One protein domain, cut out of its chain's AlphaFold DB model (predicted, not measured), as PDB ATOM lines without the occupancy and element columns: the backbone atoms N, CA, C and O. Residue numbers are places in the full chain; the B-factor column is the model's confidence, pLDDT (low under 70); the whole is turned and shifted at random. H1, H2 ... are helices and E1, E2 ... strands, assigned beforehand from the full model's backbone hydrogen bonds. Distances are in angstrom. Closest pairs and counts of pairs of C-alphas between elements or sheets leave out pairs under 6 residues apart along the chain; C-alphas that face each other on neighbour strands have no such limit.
ATOM      1  N   GLN A  33      10.013 -13.653 -21.769       81.31
ATOM      2  CA  GLN A  33       8.678 -14.090 -22.153       81.31
ATOM      3  C   GLN A  33       8.492 -15.570 -21.801       81.31
ATOM      4  O   GLN A  33       9.262 -16.430 -22.223       81.31
ATOM      5  N   LEU A  34       7.440 -15.883 -21.048       83.56
ATOM      6  CA  LEU A  34       7.078 -17.258 -20.720       83.56
ATOM      7  C   LEU A  34       6.268 -17.894 -21.853       83.56
ATOM      8  O   LEU A  34       5.259 -17.343 -22.293       83.56
ATOM      9  N   LYS A  35       6.688 -19.075 -22.313       84.69
ATOM     10  CA  LYS A  35       5.966 -19.865 -23.318       84.69
ATOM     11  C   LYS A  35       5.928 -21.333 -22.924       84.69
ATOM     12  O   LYS A  35       6.942 -21.908 -22.540       84.69
ATOM     13  N   LEU A  36       4.763 -21.952 -23.071       85.75
ATOM     14  CA  LEU A  36       4.608 -23.392 -22.897       85.75
ATOM     15  C   LEU A  36       4.949 -24.120 -24.203       85.75
ATOM     16  O   LEU A  36       4.522 -23.722 -25.288       85.75
ATOM     17  N   ASP A  37       5.741 -25.183 -24.096       83.12
ATOM     18  CA  ASP A  37       5.911 -26.175 -25.161       83.12
ATOM     19  C   ASP A  37       4.608 -26.977 -25.371       83.12
ATOM     20  O   ASP A  37       3.755 -27.042 -24.484       83.12
ATOM     21  N   LYS A  38       4.487 -27.673 -26.506       83.44
ATOM     22  CA  LYS A  38       3.438 -28.657 -26.821       83.44
ATOM     23  C   LYS A  38       3.273 -29.730 -25.736       83.44
ATOM     24  O   LYS A  38       2.207 -30.318 -25.620       83.44
ATOM     25  N   LEU A  39       4.320 -29.979 -24.948       84.06
ATOM     26  CA  LEU A  39       4.334 -30.925 -23.827       84.06
ATOM     27  C   LEU A  39       4.055 -30.262 -22.462       84.06
ATOM     28  O   LEU A  39       4.304 -30.880 -21.430       84.06
ATOM     29  N   GLY A  40       3.614 -28.999 -22.429       80.75
ATOM     30  CA  GLY A  40       3.262 -28.277 -21.198       80.75
ATOM     31  C   GLY A  40       4.453 -27.805 -20.357       80.75
ATOM     32  O   GLY A  40       4.287 -27.449 -19.195       80.75
ATOM     33  N   ARG A  41       5.673 -27.803 -20.911       81.69
ATOM     34  CA  ARG A  41       6.882 -27.365 -20.191       81.69
ATOM     35  C   ARG A  41       7.112 -25.868 -20.360       81.69
ATOM     36  O   ARG A  41       6.992 -25.354 -21.470       81.69
ATOM     37  N   LEU A  42       7.493 -25.200 -19.273       83.25
ATOM     38  CA  LEU A  42       7.774 -23.768 -19.260       83.25
ATOM     39  C   LEU A  42       9.135 -23.457 -19.899       83.25
ATOM     40  O   LEU A  42      10.173 -23.929 -19.430       83.25
ATOM     41  N   ASN A  43       9.120 -22.624 -20.934       85.06
ATOM     42  CA  ASN A  43      10.299 -22.061 -21.574       85.06
ATOM     43  C   ASN A  43      10.343 -20.550 -21.343       85.06
ATOM     44  O   ASN A  43       9.332 -19.858 -21.472       85.06
ATOM     45  N   TRP A  44      11.534 -20.055 -21.037       86.00
ATOM     46  CA  TRP A  44      11.824 -18.646 -20.833       86.00
ATOM     47  C   TRP A  44      12.521 -18.136 -22.083       86.00
ATOM     48  O   TRP A  44      13.623 -18.573 -22.412       86.00
ATOM     49  N   ILE A  45      11.852 -17.256 -22.807       84.25
ATOM     50  CA  ILE A  45      12.336 -16.693 -24.057       84.25
ATOM     51  C   ILE A  45      13.028 -15.374 -23.737       84.25
ATOM     52  O   ILE A  45      12.406 -14.448 -23.216       84.25
ATOM     53  N   GLU A  46      14.316 -15.299 -24.044       82.88
ATOM     54  CA  GLU A  46      15.107 -14.073 -24.005       82.88
ATOM     55  C   GLU A  46      15.309 -13.575 -25.435       82.88
ATOM     56  O   GLU A  46      15.631 -14.360 -26.326       82.88
ATOM     57  N   ARG A  47      15.127 -12.275 -25.665       77.00
ATOM     58  CA  ARG A  47      15.478 -11.645 -26.940       77.00
ATOM     59  C   ARG A  47      16.687 -10.758 -26.724       77.00
ATOM     60  O   ARG A  47      16.567  -9.706 -26.103       77.00
ATOM     61  N   LYS A  48      17.836 -11.189 -27.234       76.25
ATOM     62  CA  LYS A  48      19.092 -10.446 -27.129       76.25
ATOM     63  C   LYS A  48      19.646 -10.218 -28.528       76.25
ATOM     64  O   LYS A  48      19.762 -11.163 -29.297       76.25
ATOM     65  N   ASP A  49      19.921  -8.961 -28.866       73.50
ATOM     66  CA  ASP A  49      20.543  -8.563 -30.138       73.50
ATOM     67  C   ASP A  49      19.825  -9.090 -31.403       73.50
ATOM     68  O   ASP A  49      20.432  -9.297 -32.447       73.50
ATOM     69  N   GLY A  50      18.502  -9.286 -31.322       73.75
ATOM     70  CA  GLY A  50      17.677  -9.794 -32.426       73.75
ATOM     71  C   GLY A  50      17.559 -11.319 -32.498       73.75
ATOM     72  O   GLY A  50      16.740 -11.813 -33.273       73.75
ATOM     73  N   GLU A  51      18.284 -12.059 -31.658       76.31
ATOM     74  CA  GLU A  51      18.186 -13.515 -31.558       76.31
ATOM     75  C   GLU A  51      17.257 -13.948 -30.416       76.31
ATOM     76  O   GLU A  51      17.216 -13.345 -29.338       76.31
ATOM     77  N   GLU A  52      16.488 -15.011 -30.664       80.38
ATOM     78  CA  GLU A  52      15.597 -15.618 -29.679       80.38
ATOM     79  C   GLU A  52      16.313 -16.780 -28.977       80.38
ATOM     80  O   GLU A  52      16.545 -17.838 -29.566       80.38
ATOM     81  N   ILE A  53      16.658 -16.590 -27.705       81.81
ATOM     82  CA  ILE A  53      17.323 -17.594 -26.873       81.81
ATOM     83  C   ILE A  53      16.270 -18.260 -25.988       81.81
ATOM     84  O   ILE A  53      15.601 -17.613 -25.181       81.81
ATOM     85  N   VAL A  54      16.129 -19.579 -26.127       83.25
ATOM     86  CA  VAL A  54      15.161 -20.367 -25.356       83.25
ATOM     87  C   VAL A  54      15.849 -21.021 -24.165       83.25
ATOM     88  O   VAL A  54      16.589 -21.999 -24.305       83.25
ATOM     89  N   HIS A  55      15.538 -20.547 -22.964       81.44
ATOM     90  CA  HIS A  55      15.984 -21.167 -21.723       81.44
ATOM     91  C   HIS A  55      14.910 -22.121 -21.194       81.44
ATOM     92  O   HIS A  55      13.816 -21.722 -20.806       81.44
ATOM     93  N   LYS A  56      15.235 -23.414 -21.098       79.62
ATOM     94  CA  LYS A  56      14.350 -24.441 -20.493       79.62
ATOM     95  C   LYS A  56      14.285 -24.366 -18.961       79.62
ATOM     96  O   LYS A  56      13.691 -25.212 -18.297       79.62
ATOM     97  N   LYS A  57      15.017 -23.422 -18.381       72.75
ATOM     98  CA  LYS A  57      15.257 -23.251 -16.954       72.75
ATOM     99  C   LYS A  57      15.247 -21.755 -16.685       72.75
ATOM    100  O   LYS A  57      15.792 -21.013 -17.486       72.75
ATOM    101  N   GLU A  58      14.703 -21.352 -15.544       73.19
ATOM    102  CA  GLU A  58      14.628 -19.940 -15.158       73.19
ATOM    103  C   GLU A  58      16.013 -19.255 -15.199       73.19
ATOM    104  O   GLU A  58      16.926 -19.652 -14.468       73.19
ATOM    105  N   PRO A  59      16.221 -18.267 -16.072       66.69
ATOM    106  CA  PRO A  59      17.503 -17.584 -16.200       66.69
ATOM    107  C   PRO A  59      17.843 -16.783 -14.927       66.69
ATOM    108  O   PRO A  59      16.970 -16.398 -14.159       66.69
ATOM    109  N   LYS A  60      19.139 -16.580 -14.661       69.50
ATOM    110  CA  LYS A  60      19.690 -15.892 -13.466       69.50
ATOM    111  C   LYS A  60      19.382 -16.503 -12.083       69.50
ATOM    112  O   LYS A  60      19.781 -15.916 -11.082       69.50
ATOM    113  N   THR A  61      18.790 -17.697 -11.989       68.94
ATOM    114  CA  THR A  61      18.626 -18.397 -10.698       68.94
ATOM    115  C   THR A  61      19.709 -19.445 -10.444       68.94
ATOM    116  O   THR A  61      20.026 -20.276 -11.301       68.94
ATOM    117  N   ARG A  62      20.270 -19.443  -9.229       78.75
ATOM    118  CA  ARG A  62      21.190 -20.487  -8.746       78.75
ATOM    119  C   ARG A  62      20.407 -21.725  -8.299       78.75
ATOM    120  O   ARG A  62      19.261 -21.629  -7.866       78.75
ATOM    121  N   PHE A  63      21.049 -22.894  -8.335       76.12
ATOM    122  CA  PHE A  63      20.438 -24.168  -7.925       76.12
ATOM    123  C   PHE A  63      19.797 -24.109  -6.523       76.12
ATOM    124  O   PHE A  63      18.648 -24.511  -6.357       76.12
ATOM    125  N   TRP A  64      20.486 -23.514  -5.545       78.75
ATOM    126  CA  TRP A  64      19.988 -23.362  -4.172       78.75
ATOM    127  C   TRP A  64      18.755 -22.458  -4.051       78.75
ATOM    128  O   TRP A  64      17.846 -22.780  -3.292       78.75
ATOM    129  N   GLN A  65      18.668 -21.378  -4.839       79.44
ATOM    130  CA  GLN A  65      17.488 -20.500  -4.846       79.44
ATOM    131  C   GLN A  65      16.239 -21.272  -5.285       79.44
ATOM    132  O   GLN A  65      15.178 -21.128  -4.690       79.44
ATOM    133  N   ARG A  66      16.377 -22.178  -6.259       77.88
ATOM    134  CA  ARG A  66      15.265 -23.032  -6.704       77.88
ATOM    135  C   ARG A  66      14.863 -24.077  -5.676       77.88
ATOM    136  O   ARG A  66      13.685 -24.409  -5.585       77.88
ATOM    137  N   MET A  67      15.826 -24.620  -4.929       80.38
ATOM    138  CA  MET A  67      15.514 -25.530  -3.827       80.38
ATOM    139  C   MET A  67      14.725 -24.811  -2.736       80.38
ATOM    140  O   MET A  67      13.712 -25.339  -2.292       80.38
ATOM    141  N   LEU A  68      15.125 -23.589  -2.374       83.62
ATOM    142  CA  LEU A  68      14.393 -22.770  -1.408       83.62
ATOM    143  C   LEU A  68      12.979 -22.440  -1.890       83.62
ATOM    144  O   LEU A  68      12.042 -22.619  -1.124       83.62
ATOM    145  N   VAL A  69      12.800 -22.054  -3.158       81.19
ATOM    146  CA  VAL A  69      11.463 -21.810  -3.735       81.19
ATOM    147  C   VAL A  69      10.595 -23.074  -3.706       81.19
ATOM    148  O   VAL A  69       9.418 -22.997  -3.373       81.19
ATOM    149  N   ARG A  70      11.159 -24.255  -3.999       80.38
ATOM    150  CA  ARG A  70      10.420 -25.531  -3.913       80.38
ATOM    151  C   ARG A  70      10.038 -25.909  -2.484       80.38
ATOM    152  O   ARG A  70       8.942 -26.415  -2.283       80.38
ATOM    153  N   LEU A  71      10.923 -25.676  -1.516       83.75
ATOM    154  CA  LEU A  71      10.631 -25.894  -0.097       83.75
ATOM    155  C   LEU A  71       9.574 -24.900   0.399       83.75
ATOM    156  O   LEU A  71       8.642 -25.303   1.082       83.75
ATOM    157  N   ALA A  72       9.676 -23.632  -0.004       80.69
ATOM    158  CA  ALA A  72       8.687 -22.602   0.295       80.69
ATOM    159  C   ALA A  72       7.318 -22.933  -0.311       80.69
ATOM    160  O   ALA A  72       6.323 -22.782   0.376       80.69
ATOM    161  N   TYR A  73       7.251 -23.468  -1.537       79.75
ATOM    162  CA  TYR A  73       5.988 -23.916  -2.145       79.75
ATOM    163  C   TYR A  73       5.261 -24.993  -1.319       79.75
ATOM    164  O   TYR A  73       4.040 -25.075  -1.353       79.75
ATOM    165  N   TRP A  74       6.003 -25.830  -0.587       80.56
ATOM    166  CA  TRP A  74       5.430 -26.845   0.305       80.56
ATOM    167  C   TRP A  74       5.016 -26.292   1.670       80.56
ATOM    168  O   TRP A  74       4.255 -26.940   2.388       80.56
ATOM    169  N   LEU A  75       5.541 -25.133   2.057       81.62
ATOM    170  CA  LEU A  75       5.201 -24.492   3.314       81.62
ATOM    171  C   LEU A  75       3.947 -23.625   3.119       81.62
ATOM    172  O   LEU A  75       3.784 -23.007   2.068       81.62
ATOM    173  N   PRO A  76       3.070 -23.515   4.129       71.12
ATOM    174  CA  PRO A  76       1.949 -22.588   4.097       71.12
ATOM    175  C   PRO A  76       2.489 -21.167   4.303       71.12
ATOM    176  O   PRO A  76       2.433 -20.636   5.406       71.12
ATOM    177  N   VAL A  77       3.100 -20.578   3.274       65.94
ATOM    178  CA  VAL A  77       3.643 -19.199   3.262       65.94
ATOM    179  C   VAL A  77       2.670 -18.187   2.655       65.94
ATOM    180  O   VAL A  77       3.029 -17.037   2.437       65.94
ATOM    181  N   GLU A  78       1.417 -18.586   2.443       62.06
ATOM    182  CA  GLU A  78       0.324 -17.722   1.973       62.06
ATOM    183  C   GLU A  78       0.122 -16.478   2.854       62.06
ATOM    184  O   GLU A  78      -0.370 -15.469   2.377       62.06
ATOM    185  N   TRP A  79       0.537 -16.519   4.125       62.75
ATOM    186  CA  TRP A  79       0.474 -15.388   5.062       62.75
ATOM    187  C   TRP A  79       1.612 -14.361   4.904       62.75
ATOM    188  O   TRP A  79       1.608 -13.340   5.595       62.75
ATOM    189  N   LEU A  80       2.612 -14.656   4.069       60.12
ATOM    190  CA  LEU A  80       3.814 -13.841   3.844       60.12
ATOM    191  C   LEU A  80       3.772 -13.075   2.506       60.12
ATOM    192  O   LEU A  80       4.624 -12.214   2.282       60.12
ATOM    193  N   LEU A  81       2.803 -13.403   1.644       53.16
ATOM    194  CA  LEU A  81       2.435 -12.682   0.420       53.16
ATOM    195  C   LEU A  81       1.268 -11.728   0.710       53.16
ATOM    196  O   LEU A  81       1.287 -10.615   0.140       53.16
TER     197      LEU A  81
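What this domain is: This is residues 33 to 81 of the 81 residues of an uncharacterized protein of Leclercia adecarboxylata (UniProt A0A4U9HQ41). A small sheet of three strands, E1, E2 and E3, makes one end of this model, and a single helix, H1, sticks out at the other end without packing on it. The link after E3 leads from the sheet to H1, and a tail follows the helix. The printed part has 49 residues with three named strands and then one named helix; the sheet's order is E1, E2, E3, antiparallel, and the class is mixed, helices and strands. The whole is only just loose, close to extended, with a radius of gyration of the C-alphas of 14.1 A and an elongated outline of 41 by 24 by 19 A.

Where its parts are: Find C-alpha 33 at (8.678, -14.090, -22.153), where strand E1, residues 33 to 36, begins. Strand E2, residues 42 to 48, follows and runs 19.2 A from first to last C-alpha. Next comes strand E3, residues 51 to 55, 12.7 A long. Helix H1, residues 63 to 74, runs 17.3 A from C-alpha 63 at (20.438, -24.168, -7.925) to C-alpha 74 at (5.430, -26.845, 0.305).

How they stand to each other: The strands form a meander, each the antiparallel neighbour of the one before. In the hairpin of E1 and E2, look at N 35 and O 43, 2.9 A apart and within hydrogen-bond range. In the hairpin of E2 and E3, N 46 and O 53 are within that range at 2.9 A. E1 and E3 are edge strands and are apart. H1 is not on the sheet, with 0 pairs of C-alphas within 10 A. In H1 every O i to N i+4 pair is within hydrogen-bond range.

The domain as a whole: The C-alphas of Gly 50 and Pro 76 are the two farthest apart, 41.8 A. The printed part has no cut, and no link is long. Residues 60 to 65, of which 63 to 65 belong to H1, and residues 67 to 81, of which 67 to 74 belong to H1, stand free. The pLDDT is under 70 at residues 59 to 61 and 77 to 81.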